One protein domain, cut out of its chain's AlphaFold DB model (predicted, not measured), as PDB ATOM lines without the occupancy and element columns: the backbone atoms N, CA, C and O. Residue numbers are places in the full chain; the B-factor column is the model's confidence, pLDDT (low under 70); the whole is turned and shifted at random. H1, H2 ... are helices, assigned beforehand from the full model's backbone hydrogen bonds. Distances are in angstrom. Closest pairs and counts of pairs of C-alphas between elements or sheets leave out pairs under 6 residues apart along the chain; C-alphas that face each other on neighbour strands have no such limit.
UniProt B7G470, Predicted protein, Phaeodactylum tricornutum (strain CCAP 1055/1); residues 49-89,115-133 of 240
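AT A GLANCE: This is residues 49 to 89 and 115 to 133 of the 240 residues of the protein "Predicted protein" of Phaeodactylum tricornutum (strain CCAP 1055/1) (UniProt B7G470). One long straight helix, H1, makes the length of a rod, and a mostly unnamed stretch, residues 115 to 133 with the short helix H2, runs back alongside part of it. The first residues of H1, 49 to 56, stick out free. The printed part has 60 residues with two named helices, H1 then H2, and no named strand; its class is all helix. It is only just loose, close to extended, with a radius of gyration of the C-alphas of 15.3 A and spans of 52 by 18 by 15 A.

IN THESE COORDINATES: H1 covers residues 49 to 81, 47.1 A from C-alpha 49 at (-22.976, -8.778, 7.534) to C-alpha 81 at (1.756, -46.978, -4.592). H2 covers residues 121 to 124 and ends at C-alpha 124 at (-14.377, -36.695, -8.338).

HOW THE PARTS SIT: H1 touches H2 with residues 67 to 74 alone; the closest C-alphas, those of Gln 71 and Ser 123, are 5.6 A apart. In H1 every O i to N i+4 pair is within hydrogen-bond range, while H2 is too short for such a pair.

THE WHOLE: The C-alphas farthest apart, those of Ala 49 and Thr 83, are 51.9 A apart. Residues 90 to 114 are not printed, and C-alphas 89 and 115 are 16.0 A apart across this cut, which lies in the link from H1 to H2. The pLDDT is under 70 at residue 83 and residues 127 to 133.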
ATOM      1  N   ALA A  49     -22.864  -8.196   8.875       90.06
ATOM      2  CA  ALA A  49     -22.976  -8.778   7.534       90.06
ATOM      3  C   ALA A  49     -21.614  -8.811   6.813       90.06
ATOM      4  O   ALA A  49     -21.225  -9.842   6.276       90.06
ATOM      5  N   ALA A  50     -20.835  -7.729   6.926       88.06
ATOM      6  CA  ALA A  50     -19.488  -7.646   6.366       88.06
ATOM      7  C   ALA A  50     -18.521  -8.692   6.959       88.06
ATOM      8  O   ALA A  50     -17.763  -9.318   6.222       88.06
ATOM      9  N   ALA A  51     -18.562  -8.926   8.278       88.50
ATOM     10  CA  ALA A  51     -17.731  -9.951   8.915       88.50
ATOM     11  C   ALA A  51     -18.115 -11.366   8.452       88.50
ATOM     12  O   ALA A  51     -17.250 -12.225   8.279       88.50
ATOM     13  N   LEU A  52     -19.409 -11.603   8.217       90.62
ATOM     14  CA  LEU A  52     -19.905 -12.876   7.704       90.62
ATOM     15  C   LEU A  52     -19.475 -13.112   6.255       90.62
ATOM     16  O   LEU A  52     -19.002 -14.201   5.934       90.62
ATOM     17  N   GLU A  53     -19.567 -12.094   5.401       89.00
ATOM     18  CA  GLU A  53     -19.086 -12.152   4.017       89.00
ATOM     19  C   GLU A  53     -17.582 -12.434   3.948       89.00
ATOM     20  O   GLU A  53     -17.149 -13.312   3.198       89.00
ATOM     21  N   GLU A  54     -16.778 -11.756   4.770       88.75
ATOM     22  CA  GLU A  54     -15.333 -11.981   4.814       88.75
ATOM     23  C   GLU A  54     -15.002 -13.430   5.202       88.75
ATOM     24  O   GLU A  54     -14.140 -14.073   4.596       88.75
ATOM     25  N   GLN A  55     -15.707 -13.972   6.192       90.00
ATOM     26  CA  GLN A  55     -15.516 -15.346   6.652       90.00
ATOM     27  C   GLN A  55     -15.997 -16.367   5.627       90.00
ATOM     28  O   GLN A  55     -15.326 -17.376   5.417       90.00
ATOM     29  N   LEU A  56     -17.089 -16.086   4.915       89.38
ATOM     30  CA  LEU A  56     -17.563 -16.925   3.818       89.38
ATOM     31  C   LEU A  56     -16.543 -16.954   2.671       89.38
ATOM     32  O   LEU A  56     -16.233 -18.024   2.141       89.38
ATOM     33  N   VAL A  57     -15.936 -15.811   2.344       88.88
ATOM     34  CA  VAL A  57     -14.842 -15.742   1.365       88.88
ATOM     35  C   VAL A  57     -13.624 -16.532   1.851       88.88
ATOM     36  O   VAL A  57     -13.072 -17.319   1.078       88.88
ATOM     37  N   LYS A  58     -13.214 -16.389   3.117       91.44
ATOM     38  CA  LYS A  58     -12.109 -17.176   3.696       91.44
ATOM     39  C   LYS A  58     -12.386 -18.677   3.627       91.44
ATOM     40  O   LYS A  58     -11.529 -19.424   3.154       91.44
ATOM     41  N   LEU A  59     -13.586 -19.102   4.020       91.31
ATOM     42  CA  LEU A  59     -14.012 -20.498   3.972       91.31
ATOM     43  C   LEU A  59     -13.991 -21.026   2.535       91.31
ATOM     44  O   LEU A  59     -13.401 -22.071   2.284       91.31
ATOM     45  N   SER A  60     -14.541 -20.273   1.577       88.50
ATOM     46  CA  SER A  60     -14.553 -20.675   0.164       88.50
ATOM     47  C   SER A  60     -13.140 -20.898  -0.390       88.50
ATOM     48  O   SER A  60     -12.887 -21.898  -1.063       88.50
ATOM     49  N   ARG A  61     -12.184 -20.021  -0.044       88.50
ATOM     50  CA  ARG A  61     -10.772 -20.172  -0.424       88.50
ATOM     51  C   ARG A  61     -10.147 -21.404   0.222       88.50
ATOM     52  O   ARG A  61      -9.467 -22.160  -0.467       88.50
ATOM     53  N   ALA A  62     -10.399 -21.620   1.513       91.00
ATOM     54  CA  ALA A  62      -9.894 -22.782   2.237       91.00
ATOM     55  C   ALA A  62     -10.428 -24.093   1.642       91.00
ATOM     56  O   ALA A  62      -9.658 -25.024   1.425       91.00
ATOM     57  N   THR A  63     -11.717 -24.158   1.298       89.75
ATOM     58  CA  THR A  63     -12.309 -25.340   0.660       89.75
ATOM     59  C   THR A  63     -11.674 -25.633  -0.698       89.75
ATOM     60  O   THR A  63     -11.355 -26.786  -0.981       89.75
ATOM     61  N   VAL A  64     -11.433 -24.608  -1.520       88.88
ATOM     62  CA  VAL A  64     -10.734 -24.773  -2.806       88.88
ATOM     63  C   VAL A  64      -9.304 -25.280  -2.600       88.88
ATOM     64  O   VAL A  64      -8.844 -26.130  -3.360       88.88
ATOM     65  N   GLU A  65      -8.597 -24.794  -1.580       90.75
ATOM     66  CA  GLU A  65      -7.238 -25.262  -1.291       90.75
ATOM     67  C   GLU A  65      -7.222 -26.718  -0.813       90.75
ATOM     68  O   GLU A  65      -6.428 -27.511  -1.314       90.75
ATOM     69  N   ILE A  66      -8.155 -27.108   0.059       91.69
ATOM     70  CA  ILE A  66      -8.320 -28.506   0.488       91.69
ATOM     71  C   ILE A  66      -8.579 -29.410  -0.723       91.69
ATOM     72  O   ILE A  66      -7.957 -30.462  -0.848       91.69
ATOM     73  N   GLN A  67      -9.436 -28.994  -1.659       89.38
ATOM     74  CA  GLN A  67      -9.699 -29.765  -2.881       89.38
ATOM     75  C   GLN A  67      -8.441 -29.949  -3.739       89.38
ATOM     76  O   GLN A  67      -8.195 -31.050  -4.235       89.38
ATOM     77  N   LYS A  68      -7.611 -28.907  -3.879       89.75
ATOM     78  CA  LYS A  68      -6.318 -29.015  -4.579       89.75
ATOM     79  C   LYS A  68      -5.356 -29.952  -3.857       89.75
ATOM     80  O   LYS A  68      -4.660 -30.719  -4.517       89.75
ATOM     81  N   GLN A  69      -5.299 -29.893  -2.528       92.19
ATOM     82  CA  GLN A  69      -4.448 -30.778  -1.733       92.19
ATOM     83  C   GLN A  69      -4.877 -32.238  -1.859       92.19
ATOM     84  O   GLN A  69      -4.020 -33.089  -2.069       92.19
ATOM     85  N   ILE A  70      -6.183 -32.520  -1.823       91.50
ATOM     86  CA  ILE A  70      -6.724 -33.862  -2.076       91.50
ATOM     87  C   ILE A  70      -6.299 -34.342  -3.464       91.50
ATOM     88  O   ILE A  70      -5.761 -35.436  -3.588       91.50
ATOM     89  N   GLN A  71      -6.472 -33.512  -4.496       88.50
ATOM     90  CA  GLN A  71      -6.100 -33.881  -5.861       88.50
ATOM     91  C   GLN A  71      -4.597 -34.173  -6.006       88.50
ATOM     92  O   GLN A  71      -4.231 -35.149  -6.654       88.50
ATOM     93  N   ARG A  72      -3.726 -33.351  -5.404       89.44
ATOM     94  CA  ARG A  72      -2.272 -33.591  -5.412       89.44
ATOM     95  C   ARG A  72      -1.908 -34.852  -4.632       89.44
ATOM     96  O   ARG A  72      -1.122 -35.647  -5.120       89.44
ATOM     97  N   GLY A  73      -2.497 -35.044  -3.454       90.31
ATOM     98  CA  GLY A  73      -2.248 -36.219  -2.620       90.31
ATOM     99  C   GLY A  73      -2.687 -37.517  -3.295       90.31
ATOM    100  O   GLY A  73      -1.992 -38.521  -3.190       90.31
ATOM    101  N   GLU A  74      -3.794 -37.490  -4.038       88.25
ATOM    102  CA  GLU A  74      -4.225 -38.610  -4.877       88.25
ATOM    103  C   GLU A  74      -3.205 -38.950  -5.971       88.25
ATOM    104  O   GLU A  74      -2.891 -40.122  -6.162       88.25
ATOM    105  N   GLU A  75      -2.685 -37.941  -6.673       86.50
ATOM    106  CA  GLU A  75      -1.677 -38.126  -7.723       86.50
ATOM    107  C   GLU A  75      -0.375 -38.689  -7.146       86.50
ATOM    108  O   GLU A  75       0.104 -39.715  -7.624       86.50
ATOM    109  N   THR A  76       0.131 -38.095  -6.061       88.06
ATOM    110  CA  THR A  76       1.328 -38.579  -5.362       88.06
ATOM    111  C   THR A  76       1.148 -40.011  -4.866       88.06
ATOM    112  O   THR A  76       1.999 -40.857  -5.120       88.06
ATOM    113  N   TYR A  77       0.020 -40.320  -4.222       86.38
ATOM    114  CA  TYR A  77      -0.243 -41.670  -3.732       86.38
ATOM    115  C   TYR A  77      -0.312 -42.690  -4.872       86.38
ATOM    116  O   TYR A  77       0.201 -43.795  -4.735       86.38
ATOM    117  N   HIS A  78      -0.935 -42.346  -5.999       84.25
ATOM    118  CA  HIS A  78      -1.001 -43.243  -7.150       84.25
ATOM    119  C   HIS A  78       0.381 -43.493  -7.769       84.25
ATOM    120  O   HIS A  78       0.678 -44.629  -8.144       84.25
ATOM    121  N   ASP A  79       1.218 -42.459  -7.854       83.00
ATOM    122  CA  ASP A  79       2.579 -42.572  -8.380       83.00
ATOM    123  C   ASP A  79       3.484 -43.403  -7.448       83.00
ATOM    124  O   ASP A  79       4.270 -44.223  -7.923       83.00
ATOM    125  N   GLU A  80       3.333 -43.253  -6.129       82.81
ATOM    126  CA  GLU A  80       4.120 -43.978  -5.119       82.81
ATOM    127  C   GLU A  80       3.642 -45.420  -4.883       82.81
ATOM    128  O   GLU A  80       4.455 -46.318  -4.658       82.81
ATOM    129  N   ALA A  81       2.331 -45.673  -4.929       75.88
ATOM    130  CA  ALA A  81       1.756 -46.978  -4.592       75.88
ATOM    131  C   ALA A  81       2.019 -48.064  -5.655       75.88
ATOM    132  O   ALA A  81       1.832 -49.258  -5.387       75.88
ATOM    133  N   GLY A  82       2.458 -47.682  -6.860       72.38
ATOM    134  CA  GLY A  82       2.810 -48.612  -7.932       72.38
ATOM    135  C   GLY A  82       1.686 -49.611  -8.232       72.38
ATOM    136  O   GLY A  82       0.563 -49.236  -8.558       72.38
ATOM    137  N   THR A  83       1.976 -50.911  -8.130       68.19
ATOM    138  CA  THR A  83       1.010 -51.986  -8.435       68.19
ATOM    139  C   THR A  83       0.008 -52.248  -7.300       68.19
ATOM    140  O   THR A  83      -1.060 -52.812  -7.554       68.19
ATOM    141  N   HIS A  84       0.317 -51.836  -6.066       70.69
ATOM    142  CA  HIS A  84      -0.476 -52.124  -4.866       70.69
ATOM    143  C   HIS A  84      -1.099 -50.838  -4.322       70.69
ATOM    144  O   HIS A  84      -0.622 -50.244  -3.360       70.69
ATOM    145  N   HIS A  85      -2.190 -50.402  -4.943       74.44
ATOM    146  CA  HIS A  85      -2.932 -49.222  -4.513       74.44
ATOM    147  C   HIS A  85      -4.342 -49.602  -4.050       74.44
ATOM    148  O   HIS A  85      -4.957 -50.519  -4.602       74.44
ATOM    149  N   ILE A  86      -4.898 -48.863  -3.081       78.75
ATOM    150  CA  ILE A  86      -6.263 -49.100  -2.561       78.75
ATOM    151  C   ILE A  86      -7.326 -49.135  -3.670       78.75
ATOM    152  O   ILE A  86      -8.349 -49.800  -3.527       78.75
ATOM    153  N   PHE A  87      -7.056 -48.483  -4.810       73.06
ATOM    154  CA  PHE A  87      -7.978 -48.444  -5.945       73.06
ATOM    155  C   PHE A  87      -8.111 -49.766  -6.722       73.06
ATOM    156  O   PHE A  87      -9.048 -49.919  -7.497       73.06
ATOM    157  N   ARG A  88      -7.199 -50.729  -6.525       71.44
ATOM    158  CA  ARG A  88      -7.247 -52.073  -7.138       71.44
ATOM    159  C   ARG A  88      -7.930 -53.107  -6.240       71.44
ATOM    160  O   ARG A  88      -8.050 -54.263  -6.628       71.44
ATOM    161  N   GLY A  89      -8.409 -52.680  -5.070       71.94
ATOM    162  CA  GLY A  89      -9.003 -53.549  -4.065       71.94
ATOM    163  C   GLY A  89      -7.982 -54.055  -3.047       71.94
ATOM    164  O   GLY A  89      -6.775 -54.078  -3.281       71.94
ATOM    165  N   MET A 115      -2.654 -40.257 -13.166       72.25
ATOM    166  CA  MET A 115      -3.753 -41.033 -12.614       72.25
ATOM    167  C   MET A 115      -4.991 -40.930 -13.525       72.25
ATOM    168  O   MET A 115      -5.447 -39.803 -13.790       72.25
ATOM    169  N   PRO A 116      -5.532 -42.067 -14.012       77.19
ATOM    170  CA  PRO A 116      -6.747 -42.097 -14.821       77.19
ATOM    171  C   PRO A 116      -7.898 -41.373 -14.121       77.19
ATOM    172  O   PRO A 116      -8.031 -41.458 -12.902       77.19
ATOM    173  N   GLY A 117      -8.750 -40.685 -14.888       76.69
ATOM    174  CA  GLY A 117      -9.896 -39.943 -14.347       76.69
ATOM    175  C   GLY A 117     -10.807 -40.797 -13.456       76.69
ATOM    176  O   GLY A 117     -11.245 -40.335 -12.407       76.69
ATOM    177  N   ASP A 118     -10.998 -42.065 -13.817       77.06
ATOM    178  CA  ASP A 118     -11.880 -42.999 -13.104       77.06
ATOM    179  C   ASP A 118     -11.299 -43.495 -11.766       77.06
ATOM    180  O   ASP A 118     -12.032 -43.980 -10.904       77.06
ATOM    181  N   ALA A 119      -9.987 -43.346 -11.554       75.75
ATOM    182  CA  ALA A 119      -9.320 -43.678 -10.293       75.75
ATOM    183  C   ALA A 119      -9.363 -42.518  -9.273       75.75
ATOM    184  O   ALA A 119      -8.921 -42.672  -8.138       75.75
ATOM    185  N   ARG A 120      -9.902 -41.350  -9.657       83.12
ATOM    186  CA  ARG A 120      -9.944 -40.123  -8.843       83.12
ATOM    187  C   ARG A 120     -11.126 -40.094  -7.881       83.12
ATOM    188  O   ARG A 120     -12.020 -39.267  -8.026       83.12
ATOM    189  N   TRP A 121     -11.207 -41.016  -6.930       79.88
ATOM    190  CA  TRP A 121     -12.423 -41.181  -6.118       79.88
ATOM    191  C   TRP A 121     -12.701 -40.009  -5.169       79.88
ATOM    192  O   TRP A 121     -13.847 -39.574  -5.049       79.88
ATOM    193  N   PHE A 122     -11.672 -39.457  -4.528       86.50
ATOM    194  CA  PHE A 122     -11.837 -38.348  -3.594       86.50
ATOM    195  C   PHE A 122     -12.045 -37.035  -4.349       86.50
ATOM    196  O   PHE A 122     -13.000 -36.312  -4.049       86.50
ATOM    197  N   SER A 123     -11.246 -36.734  -5.377       85.50
ATOM    198  CA  SER A 123     -11.433 -35.478  -6.123       85.50
ATOM    199  C   SER A 123     -12.676 -35.474  -7.026       85.50
ATOM    200  O   SER A 123     -13.313 -34.426  -7.161       85.50
ATOM    201  N   SER A 124     -13.115 -36.618  -7.570       83.81
ATOM    202  CA  SER A 124     -14.377 -36.695  -8.338       83.81
ATOM    203  C   SER A 124     -15.622 -36.462  -7.475       83.81
ATOM    204  O   SER A 124     -16.598 -35.873  -7.948       83.81
ATOM    205  N   SER A 125     -15.576 -36.824  -6.187       84.19
ATOM    206  CA  SER A 125     -16.657 -36.518  -5.238       84.19
ATOM    207  C   SER A 125     -16.822 -35.007  -4.981       84.19
ATOM    208  O   SER A 125     -17.873 -34.557  -4.528       84.19
ATOM    209  N   CYS A 126     -15.814 -34.201  -5.334       75.56
ATOM    210  CA  CYS A 126     -15.737 -32.766  -5.058       75.56
ATOM    211  C   CYS A 126     -16.122 -31.865  -6.249       75.56
ATOM    212  O   CYS A 126     -15.705 -30.708  -6.314       75.56
ATOM    213  N   THR A 127     -16.927 -32.353  -7.196       63.47
ATOM    214  CA  THR A 127     -17.166 -31.729  -8.518       63.47
ATOM    215  C   THR A 127     -17.779 -30.319  -8.530       63.47
ATOM    216  O   THR A 127     -17.885 -29.727  -9.604       63.47
ATOM    217  N   ASN A 128     -18.150 -29.728  -7.390       56.25
ATOM    218  CA  ASN A 128     -19.155 -28.661  -7.389       56.25
ATOM    219  C   ASN A 128     -18.730 -27.263  -6.897       56.25
ATOM    220  O   ASN A 128     -19.553 -26.357  -6.899       56.25
ATOM    221  N   ILE A 129     -17.480 -27.016  -6.488       52.16
ATOM    222  CA  ILE A 129     -17.179 -25.738  -5.795       52.16
ATOM    223  C   ILE A 129     -16.457 -24.715  -6.683       52.16
ATOM    224  O   ILE A 129     -16.743 -23.521  -6.614       52.16
ATOM    225  N   ALA A 130     -15.588 -25.152  -7.595       54.03
ATOM    226  CA  ALA A 130     -14.746 -24.223  -8.354       54.03
ATOM    227  C   ALA A 130     -15.455 -23.503  -9.521       54.03
ATOM    228  O   ALA A 130     -15.024 -22.420  -9.912       54.03
ATOM    229  N   ARG A 131     -16.537 -24.058 -10.092       55.59
ATOM    230  CA  ARG A 131     -17.186 -23.474 -11.289       55.59
ATOM    231  C   ARG A 131     -18.222 -22.387 -10.980       55.59
ATOM    232  O   ARG A 131     -18.592 -21.649 -11.887       55.59
ATOM    233  N   HIS A 132     -18.641 -22.245  -9.721       51.72
ATOM    234  CA  HIS A 132     -19.686 -21.293  -9.314       51.72
ATOM    235  C   HIS A 132     -19.200 -20.176  -8.380       51.72
ATOM    236  O   HIS A 132     -19.966 -19.277  -8.053       51.72
ATOM    237  N   MET A 133     -17.926 -20.180  -7.988       50.41
ATOM    238  CA  MET A 133     -17.356 -19.200  -7.057       50.41
ATOM    239  C   MET A 133     -16.512 -18.150  -7.786       50.41
ATOM    240  O   MET A 133     -15.394 -17.844  -7.375       50.41
TER     241      MET A 133